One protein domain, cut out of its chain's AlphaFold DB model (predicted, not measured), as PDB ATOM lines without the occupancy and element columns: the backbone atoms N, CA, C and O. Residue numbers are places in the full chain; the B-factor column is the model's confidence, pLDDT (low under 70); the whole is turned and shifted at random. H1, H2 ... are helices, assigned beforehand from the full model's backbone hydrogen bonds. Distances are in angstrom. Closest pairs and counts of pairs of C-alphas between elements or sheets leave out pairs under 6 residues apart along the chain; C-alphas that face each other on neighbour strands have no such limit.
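What this domain is: This is residues 6 to 74 of the 89 residues of an uncharacterized protein of Thermoprotei archaeon (UniProt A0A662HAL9). The longest helix, H2, stands side by side with H1 and H3, their centres making a triangle; from this small cluster a long winding stretch, residues 43 to 65, leads to a short helix, H4, apart from the other three. The printed part has 69 residues with four named helices, H1 to H4 in chain order, and no named strand: all helix. It is compact, with a radius of gyration of the C-alphas of 12.1 A, and only just elongated, spanning 35 by 23 by 21 A.

Where its parts are: H2, residues 19 to 31, is 18.4 A long. H1, residues 6 to 14, begins at C-alpha 6 (-41.643, -35.720, 53.593) and measures 12.4 A. H3 is residues 37 to 42; H4, residues 66 to 72, ends at C-alpha 72 (-32.693, -26.671, 32.428).

How they stand to each other: H2 and H3, a helical hairpin, touch at Ala 26 and Val 40, closest C-alphas 5.2 A apart, at a shallow tilt of 8 degrees. H1 and H2, also a hairpin, touch at Ile 12 and Arg 22, closest C-alphas 6.1 A apart, H2 with residues 22 to 26 alone. In H1, H2, H3 and H4 every O i to N i+4 pair is within hydrogen-bond range.

The domain as a whole: The printed part has no cut. The link from H3 to H4 is long; residues 46 to 74 have pLDDT under 70.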
ATOM      1  N   THR A   6     -41.073 -37.029  53.261       81.94
ATOM      2  CA  THR A   6     -41.643 -35.720  53.593       81.94
ATOM      3  C   THR A   6     -41.020 -35.113  54.845       81.94
ATOM      4  O   THR A   6     -40.759 -33.912  54.854       81.94
ATOM      5  N   ASP A   7     -40.690 -35.927  55.848       86.31
ATOM      6  CA  ASP A   7     -40.054 -35.440  57.077       86.31
ATOM      7  C   ASP A   7     -38.626 -34.964  56.810       86.31
ATOM      8  O   ASP A   7     -38.226 -33.899  57.280       86.31
ATOM      9  N   LEU A   8     -37.870 -35.711  55.993       86.12
ATOM     10  CA  LEU A   8     -36.524 -35.305  55.580       86.12
ATOM     11  C   LEU A   8     -36.554 -33.993  54.797       86.12
ATOM     12  O   LEU A   8     -35.734 -33.106  55.028       86.12
ATOM     13  N   TYR A   9     -37.513 -33.857  53.881       88.56
ATOM     14  CA  TYR A   9     -37.705 -32.636  53.108       88.56
ATOM     15  C   TYR A   9     -38.005 -31.424  54.003       88.56
ATOM     16  O   TYR A   9     -37.352 -30.387  53.869       88.56
ATOM     17  N   GLU A  10     -38.953 -31.550  54.935       90.94
ATOM     18  CA  GLU A  10     -39.303 -30.466  55.859       90.94
ATOM     19  C   GLU A  10     -38.152 -30.135  56.819       90.94
ATOM     20  O   GLU A  10     -37.918 -28.961  57.118       90.94
ATOM     21  N   LEU A  11     -37.370 -31.134  57.239       90.00
ATOM     22  CA  LEU A  11     -36.176 -30.926  58.055       90.00
ATOM     23  C   LEU A  11     -35.120 -30.110  57.306       90.00
ATOM     24  O   LEU A  11     -34.601 -29.145  57.862       90.00
ATOM     25  N   ILE A  12     -34.836 -30.445  56.043       88.06
ATOM     26  CA  ILE A  12     -33.882 -29.697  55.208       88.06
ATOM     27  C   ILE A  12     -34.373 -28.262  54.984       88.06
ATOM     28  O   ILE A  12     -33.593 -27.313  55.066       88.06
ATOM     29  N   LYS A  13     -35.673 -28.084  54.737       88.50
ATOM     30  CA  LYS A  13     -36.293 -26.776  54.495       88.50
ATOM     31  C   LYS A  13     -36.192 -25.834  55.700       88.50
ATOM     32  O   LYS A  13     -36.021 -24.633  55.510       88.50
ATOM     33  N   ARG A  14     -36.270 -26.362  56.925       89.75
ATOM     34  CA  ARG A  14     -36.179 -25.583  58.176       89.75
ATOM     35  C   ARG A  14     -34.749 -25.226  58.587       89.75
ATOM     36  O   ARG A  14     -34.584 -24.419  59.498       89.75
ATOM     37  N   GLN A  15     -33.725 -25.794  57.944       86.75
ATOM     38  CA  GLN A  15     -32.333 -25.491  58.288       86.75
ATOM     39  C   GLN A  15     -32.023 -23.998  58.062       86.75
ATOM     40  O   GLN A  15     -32.348 -23.469  56.988       86.75
ATOM     41  N   PRO A  16     -31.366 -23.313  59.018       91.44
ATOM     42  CA  PRO A  16     -30.979 -21.906  58.904       91.44
ATOM     43  C   PRO A  16     -29.705 -21.744  58.055       91.44
ATOM     44  O   PRO A  16     -28.709 -21.176  58.488       91.44
ATOM     45  N   ILE A  17     -29.732 -22.288  56.842       85.56
ATOM     46  CA  ILE A  17     -28.645 -22.269  55.857       85.56
ATOM     47  C   ILE A  17     -29.148 -21.639  54.557       85.56
ATOM     48  O   ILE A  17     -30.360 -21.493  54.361       85.56
ATOM     49  N   SER A  18     -28.238 -21.283  53.652       83.12
ATOM     50  CA  SER A  18     -28.615 -20.687  52.367       83.12
ATOM     51  C   SER A  18     -29.412 -21.661  51.492       83.12
ATOM     52  O   SER A  18     -29.241 -22.879  51.570       83.12
ATOM     53  N   ASP A  19     -30.244 -21.146  50.582       80.38
ATOM     54  CA  ASP A  19     -31.032 -21.995  49.671       80.38
ATOM     55  C   ASP A  19     -30.154 -22.891  48.789       80.38
ATOM     56  O   ASP A  19     -30.517 -24.023  48.461       80.38
ATOM     57  N   LYS A  20     -28.948 -22.417  48.462       78.69
ATOM     58  CA  LYS A  20     -27.939 -23.195  47.745       78.69
ATOM     59  C   LYS A  20     -27.452 -24.387  48.574       78.69
ATOM     60  O   LYS A  20     -27.341 -25.493  48.049       78.69
ATOM     61  N   GLU A  21     -27.199 -24.187  49.863       77.50
ATOM     62  CA  GLU A  21     -26.797 -25.257  50.782       77.50
ATOM     63  C   GLU A  21     -27.943 -26.234  51.061       77.50
ATOM     64  O   GLU A  21     -27.714 -27.444  51.056       77.50
ATOM     65  N   ARG A  22     -29.187 -25.750  51.202       84.12
ATOM     66  CA  ARG A  22     -30.381 -26.614  51.309       84.12
ATOM     67  C   ARG A  22     -30.507 -27.535  50.103       84.12
ATOM     68  O   ARG A  22     -30.749 -28.731  50.253       84.12
ATOM     69  N   PHE A  23     -30.303 -26.993  48.906       82.31
ATOM     70  CA  PHE A  23     -30.316 -27.765  47.672       82.31
ATOM     71  C   PHE A  23     -29.198 -28.814  47.623       82.31
ATOM     72  O   PHE A  23     -29.449 -29.954  47.231       82.31
ATOM     73  N   TYR A  24     -27.984 -28.467  48.060       80.56
ATOM     74  CA  TYR A  24     -26.875 -29.422  48.141       80.56
ATOM     75  C   TYR A  24     -27.121 -30.543  49.146       80.56
ATOM     76  O   TYR A  24     -26.835 -31.697  48.833       80.56
ATOM     77  N   LEU A  25     -27.705 -30.240  50.303       83.94
ATOM     78  CA  LEU A  25     -28.097 -31.254  51.282       83.94
ATOM     79  C   LEU A  25     -29.192 -32.173  50.741       83.94
ATOM     80  O   LEU A  25     -29.059 -33.391  50.807       83.94
ATOM     81  N   ALA A  26     -30.236 -31.612  50.129       85.12
ATOM     82  CA  ALA A  26     -31.289 -32.405  49.501       85.12
ATOM     83  C   ALA A  26     -30.737 -33.325  48.406       85.12
ATOM     84  O   ALA A  26     -31.152 -34.476  48.275       85.12
ATOM     85  N   TRP A  27     -29.769 -32.836  47.632       79.94
ATOM     86  CA  TRP A  27     -29.104 -33.639  46.619       79.94
ATOM     87  C   TRP A  27     -28.234 -34.749  47.212       79.94
ATOM     88  O   TRP A  27     -28.267 -35.879  46.725       79.94
ATOM     89  N   TYR A  28     -27.484 -34.447  48.270       82.69
ATOM     90  CA  TYR A  28     -26.698 -35.437  48.995       82.69
ATOM     91  C   TYR A  28     -27.581 -36.585  49.507       82.69
ATOM     92  O   TYR A  28     -27.246 -37.753  49.309       82.69
ATOM     93  N   GLU A  29     -28.756 -36.268  50.052       82.69
ATOM     94  CA  GLU A  29     -29.739 -37.265  50.488       82.69
ATOM     95  C   GLU A  29     -30.372 -38.044  49.323       82.69
ATOM     96  O   GLU A  29     -30.589 -39.251  49.429       82.69
ATOM     97  N   TYR A  30     -30.597 -37.409  48.168       83.06
ATOM     98  CA  TYR A  30     -31.027 -38.118  46.957       83.06
ATOM     99  C   TYR A  30     -29.991 -39.130  46.465       83.06
ATOM    100  O   TYR A  30     -30.358 -40.253  46.123       83.06
ATOM    101  N   ASN A  31     -28.702 -38.779  46.466       76.75
ATOM    102  CA  ASN A  31     -27.638 -39.700  46.048       76.75
ATOM    103  C   ASN A  31     -27.528 -40.923  46.974       76.75
ATOM    104  O   ASN A  31     -27.077 -41.978  46.538       76.75
ATOM    105  N   LYS A  32     -27.966 -40.794  48.232       81.81
ATOM    106  CA  LYS A  32     -28.092 -41.906  49.182       81.81
ATOM    107  C   LYS A  32     -29.374 -42.728  49.016       81.81
ATOM    108  O   LYS A  32     -29.512 -43.753  49.670       81.81
ATOM    109  N   GLY A  33     -30.313 -42.285  48.176       78.19
ATOM    110  CA  GLY A  33     -31.637 -42.894  48.026       78.19
ATOM    111  C   GLY A  33     -32.653 -42.473  49.096       78.19
ATOM    112  O   GLY A  33     -33.775 -42.971  49.094       78.19
ATOM    113  N   ASN A  34     -32.300 -41.530  49.974       82.81
ATOM    114  CA  ASN A  34     -33.132 -41.097  51.099       82.81
ATOM    115  C   ASN A  34     -34.162 -40.033  50.724       82.81
ATOM    116  O   ASN A  34     -35.040 -39.733  51.523       82.81
ATOM    117  N   LEU A  35     -34.054 -39.418  49.543       81.56
ATOM    118  CA  LEU A  35     -34.961 -38.356  49.123       81.56
ATOM    119  C   LEU A  35     -35.270 -38.455  47.625       81.56
ATOM    120  O   LEU A  35     -34.345 -38.420  46.821       81.56
ATOM    121  N   PRO A  36     -36.542 -38.528  47.196       81.50
ATOM    122  CA  PRO A  36     -36.894 -38.529  45.781       81.50
ATOM    123  C   PRO A  36     -36.527 -37.216  45.085       81.50
ATOM    124  O   PRO A  36     -36.702 -36.125  45.635       81.50
ATOM    125  N   TRP A  37     -36.151 -37.301  43.804       76.69
ATOM    126  CA  TRP A  37     -35.759 -36.136  42.997       76.69
ATOM    127  C   TRP A  37     -36.808 -35.008  42.972       76.69
ATOM    128  O   TRP A  37     -36.463 -33.831  42.881       76.69
ATOM    129  N   ARG A  38     -38.104 -35.342  43.080       79.31
ATOM    130  CA  ARG A  38     -39.198 -34.357  43.132       79.31
ATOM    131  C   ARG A  38     -39.001 -33.333  44.258       79.31
ATOM    132  O   ARG A  38     -39.242 -32.153  44.018       79.31
ATOM    133  N   TYR A  39     -38.550 -33.774  45.431       84.31
ATOM    134  CA  TYR A  39     -38.327 -32.921  46.601       84.31
ATOM    135  C   TYR A  39     -37.031 -32.115  46.483       84.31
ATOM    136  O   TYR A  39     -37.029 -30.921  46.763       84.31
ATOM    137  N   VAL A  40     -35.964 -32.718  45.950       81.31
ATOM    138  CA  VAL A  40     -34.717 -31.997  45.623       81.31
ATOM    139  C   VAL A  40     -34.993 -30.846  44.662       81.31
ATOM    140  O   VAL A  40     -34.580 -29.712  44.887       81.31
ATOM    141  N   HIS A  41     -35.774 -31.114  43.615       77.19
ATOM    142  CA  HIS A  41     -36.189 -30.106  42.646       77.19
ATOM    143  C   HIS A  41     -37.051 -29.001  43.272       77.19
ATOM    144  O   HIS A  41     -37.093 -27.895  42.739       77.19
ATOM    145  N   MET A  42     -37.757 -29.273  44.375       81.56
ATOM    146  CA  MET A  42     -38.513 -28.253  45.108       81.56
ATOM    147  C   MET A  42     -37.642 -27.254  45.852       81.56
ATOM    148  O   MET A  42     -38.052 -26.107  45.987       81.56
ATOM    149  N   LEU A  43     -36.447 -27.672  46.259       82.19
ATOM    150  CA  LEU A  43     -35.472 -26.836  46.953       82.19
ATOM    151  C   LEU A  43     -34.450 -26.212  46.003       82.19
ATOM    152  O   LEU A  43     -33.508 -25.591  46.466       82.19
ATOM    153  N   CYS A  44     -34.599 -26.392  44.689       77.38
ATOM    154  CA  CYS A  44     -33.680 -25.829  43.712       77.38
ATOM    155  C   CYS A  44     -33.867 -24.304  43.628       77.38
ATOM    156  O   CYS A  44     -34.914 -23.872  43.134       77.38
ATOM    157  N   PRO A  45     -32.872 -23.483  44.021       73.50
ATOM    158  CA  PRO A  45     -32.988 -22.026  43.932       73.50
ATOM    159  C   PRO A  45     -32.854 -21.509  42.491       73.50
ATOM    160  O   PRO A  45     -33.018 -20.327  42.229       73.50
ATOM    161  N   TYR A  46     -32.596 -22.410  41.544       69.56
ATOM    162  CA  TYR A  46     -32.380 -22.133  40.125       69.56
ATOM    163  C   TYR A  46     -33.596 -22.508  39.273       69.56
ATOM    164  O   TYR A  46     -33.487 -22.713  38.070       69.56
ATOM    165  N   ARG A  47     -34.764 -22.672  39.905       62.06
ATOM    166  CA  ARG A  47     -36.015 -23.077  39.243       62.06
ATOM    167  C   ARG A  47     -36.435 -22.153  38.107       62.06
ATOM    168  O   ARG A  47     -37.033 -22.628  37.150       62.06
ATOM    169  N   GLU A  48     -36.143 -20.869  38.252       59.44
ATOM    170  CA  GLU A  48     -36.528 -19.812  37.314       59.44
ATOM    171  C   GLU A  48     -35.350 -19.343  36.453       59.44
ATOM    172  O   GLU A  48     -35.517 -18.506  35.574       59.44
ATOM    173  N   THR A  49     -34.155 -19.887  36.689       56.62
ATOM    174  CA  THR A  49     -32.956 -19.544  35.928       56.62
ATOM    175  C   THR A  49     -32.671 -20.623  34.892       56.62
ATOM    176  O   THR A  49     -32.634 -21.809  35.218       56.62
ATOM    177  N   ASP A  50     -32.351 -20.212  33.668       52.94
ATOM    178  CA  ASP A  50     -31.923 -21.115  32.590       52.94
ATOM    179  C   ASP A  50     -30.538 -21.751  32.832       52.94
ATOM    180  O   ASP A  50     -30.060 -22.582  32.053       52.94
ATOM    181  N   GLU A  51     -29.872 -21.381  33.924       54.09
ATOM    182  CA  GLU A  51     -28.527 -21.825  34.254       54.09
ATOM    183  C   GLU A  51     -28.542 -23.094  35.115       54.09
ATOM    184  O   GLU A  51     -29.151 -23.149  36.186       54.09
ATOM    185  N   CYS A  52     -27.815 -24.136  34.681       63.16
ATOM    186  CA  CYS A  52     -27.536 -25.266  35.567       63.16
ATOM    187  C   CYS A  52     -26.625 -24.778  36.706       63.16
ATOM    188  O   CYS A  52     -25.523 -24.292  36.445       63.16
ATOM    189  N   PRO A  53     -27.001 -24.982  37.973       55.88
ATOM    190  CA  PRO A  53     -26.276 -24.394  39.095       55.88
ATOM    191  C   PRO A  53     -24.887 -24.935  39.375       55.88
ATOM    192  O   PRO A  53     -24.126 -24.339  40.135       55.88
ATOM    193  N   LEU A  54     -24.549 -26.074  38.778       55.75
ATOM    194  CA  LEU A  54     -23.187 -26.601  38.777       55.75
ATOM    195  C   LEU A  54     -22.675 -26.769  37.366       55.75
ATOM    196  O   LEU A  54     -21.856 -27.645  37.104       55.75
ATOM    197  N   PHE A  55     -23.167 -25.936  36.453       61.28
ATOM    198  CA  PHE A  55     -22.573 -25.828  35.145       61.28
ATOM    199  C   PHE A  55     -21.103 -25.459  35.315       61.28
ATOM    200  O   PHE A  55     -20.741 -24.365  35.751       61.28
ATOM    201  N   ASN A  56     -20.240 -26.413  34.993       57.16
ATOM    202  CA  ASN A  56     -18.819 -26.181  35.005       57.16
ATOM    203  C   ASN A  56     -18.430 -25.622  33.638       57.16
ATOM    204  O   ASN A  56     -18.260 -26.384  32.685       57.16
ATOM    205  N   LYS A  57     -18.246 -24.297  33.565       59.50
ATOM    206  CA  LYS A  57     -17.804 -23.600  32.345       59.50
ATOM    207  C   LYS A  57     -16.532 -24.216  31.745       59.50
ATOM    208  O   LYS A  57     -16.404 -24.266  30.533       59.50
ATOM    209  N   LYS A  58     -15.621 -24.747  32.574       60.69
ATOM    210  CA  LYS A  58     -14.356 -25.352  32.117       60.69
ATOM    211  C   LYS A  58     -14.519 -26.731  31.471       60.69
ATOM    212  O   LYS A  58     -13.608 -27.183  30.792       60.69
ATOM    213  N   ARG A  59     -15.623 -27.434  31.735       56.94
ATOM    214  CA  ARG A  59     -15.856 -28.811  31.260       56.94
ATOM    215  C   ARG A  59     -17.109 -28.939  30.392       56.94
ATOM    216  O   ARG A  59     -17.522 -30.069  30.143       56.94
ATOM    217  N   GLU A  60     -17.755 -27.817  30.055       59.56
ATOM    218  CA  GLU A  60     -19.060 -27.720  29.366       59.56
ATOM    219  C   GLU A  60     -20.089 -28.771  29.819       59.56
ATOM    220  O   GLU A  60     -20.921 -29.286  29.064       59.56
ATOM    221  N   SER A  61     -20.031 -29.126  31.097       50.03
ATOM    222  CA  SER A  61     -20.811 -30.211  31.664       50.03
ATOM    223  C   SER A  61     -21.518 -29.718  32.906       50.03
ATOM    224  O   SER A  61     -20.979 -28.974  33.724       50.03
ATOM    225  N   CYS A  62     -22.771 -30.135  33.014       54.12
ATOM    226  CA  CYS A  62     -23.541 -30.083  34.239       54.12
ATOM    227  C   CYS A  62     -23.328 -31.472  34.870       54.12
ATOM    228  O   CYS A  62     -23.816 -32.450  34.302       54.12
ATOM    229  N   PRO A  63     -22.549 -31.598  35.963       48.22
ATOM    230  CA  PRO A  63     -22.267 -32.876  36.629       48.22
ATOM    231  C   PRO A  63     -23.525 -33.539  37.193       48.22
ATOM    232  O   PRO A  63     -23.524 -34.708  37.560       48.22
ATOM    233  N   TRP A  64     -24.603 -32.765  37.289       58.59
ATOM    234  CA  TRP A  64     -25.896 -33.198  37.767       58.59
ATOM    235  C   TRP A  64     -26.571 -33.941  36.625       58.59
ATOM    236  O   TRP A  64     -26.649 -33.418  35.513       58.59
ATOM    237  N   GLY A  65     -26.983 -35.183  36.890       48.12
ATOM    238  CA  GLY A  65     -27.352 -36.171  35.878       48.12
ATOM    239  C   GLY A  65     -28.334 -35.680  34.811       48.12
ATOM    240  O   GLY A  65     -28.973 -34.636  34.938       48.12
ATOM    241  N   TYR A  66     -28.488 -36.489  33.759       47.16
ATOM    242  CA  TYR A  66     -29.341 -36.254  32.583       47.16
ATOM    243  C   TYR A  66     -30.663 -35.507  32.872       47.16
ATOM    244  O   TYR A  66     -31.070 -34.659  32.085       47.16
ATOM    245  N   HIS A  67     -31.302 -35.755  34.019       53.28
ATOM    246  CA  HIS A  67     -32.543 -35.112  34.457       53.28
ATOM    247  C   HIS A  67     -32.449 -33.611  34.778       53.28
ATOM    248  O   HIS A  67     -33.410 -32.893  34.507       53.28
ATOM    249  N   VAL A  68     -31.329 -33.119  35.315       51.56
ATOM    250  CA  VAL A  68     -31.142 -31.689  35.642       51.56
ATOM    251  C   VAL A  68     -30.809 -30.918  34.380       51.56
ATOM    252  O   VAL A  68     -31.509 -29.976  34.026       51.56
ATOM    253  N   LYS A  69     -29.828 -31.419  33.619       48.00
ATOM    254  CA  LYS A  69     -29.455 -30.869  32.314       48.00
ATOM    255  C   LYS A  69     -30.650 -30.817  31.351       48.00
ATOM    256  O   LYS A  69     -30.841 -29.804  30.697       48.00
ATOM    257  N   LYS A  70     -31.491 -31.858  31.282       51.00
ATOM    258  CA  LYS A  70     -32.671 -31.901  30.392       51.00
ATOM    259  C   LYS A  70     -33.827 -31.004  30.853       51.00
ATOM    260  O   LYS A  70     -34.602 -30.568  30.008       51.00
ATOM    261  N   ARG A  71     -33.954 -30.722  32.157       49.75
ATOM    262  CA  ARG A  71     -34.956 -29.777  32.681       49.75
ATOM    263  C   ARG A  71     -34.520 -28.319  32.532       49.75
ATOM    264  O   ARG A  71     -35.357 -27.515  32.155       49.75
ATOM    265  N   CYS A  72     -33.234 -28.008  32.708       44.19
ATOM    266  CA  CYS A  72     -32.693 -26.671  32.428       44.19
ATOM    267  C   CYS A  72     -32.593 -26.376  30.912       44.19
ATOM    268  O   CYS A  72     -32.828 -25.254  30.486       44.19
ATOM    269  N   LEU A  73     -32.312 -27.375  30.059       41.81
ATOM    270  CA  LEU A  73     -32.221 -27.192  28.593       41.81
ATOM    271  C   LEU A  73     -33.568 -27.071  27.865       41.81
ATOM    272  O   LEU A  73     -33.576 -26.739  26.679       41.81
ATOM    273  N   LEU A  74     -34.701 -27.355  28.518       43.88
ATOM    274  CA  LEU A  74     -36.025 -27.228  27.886       43.88
ATOM    275  C   LEU A  74     -36.388 -25.774  27.541       43.88
ATOM    276  O   LEU A  74     -37.296 -25.563  26.742       43.88
TER     277      LEU A  74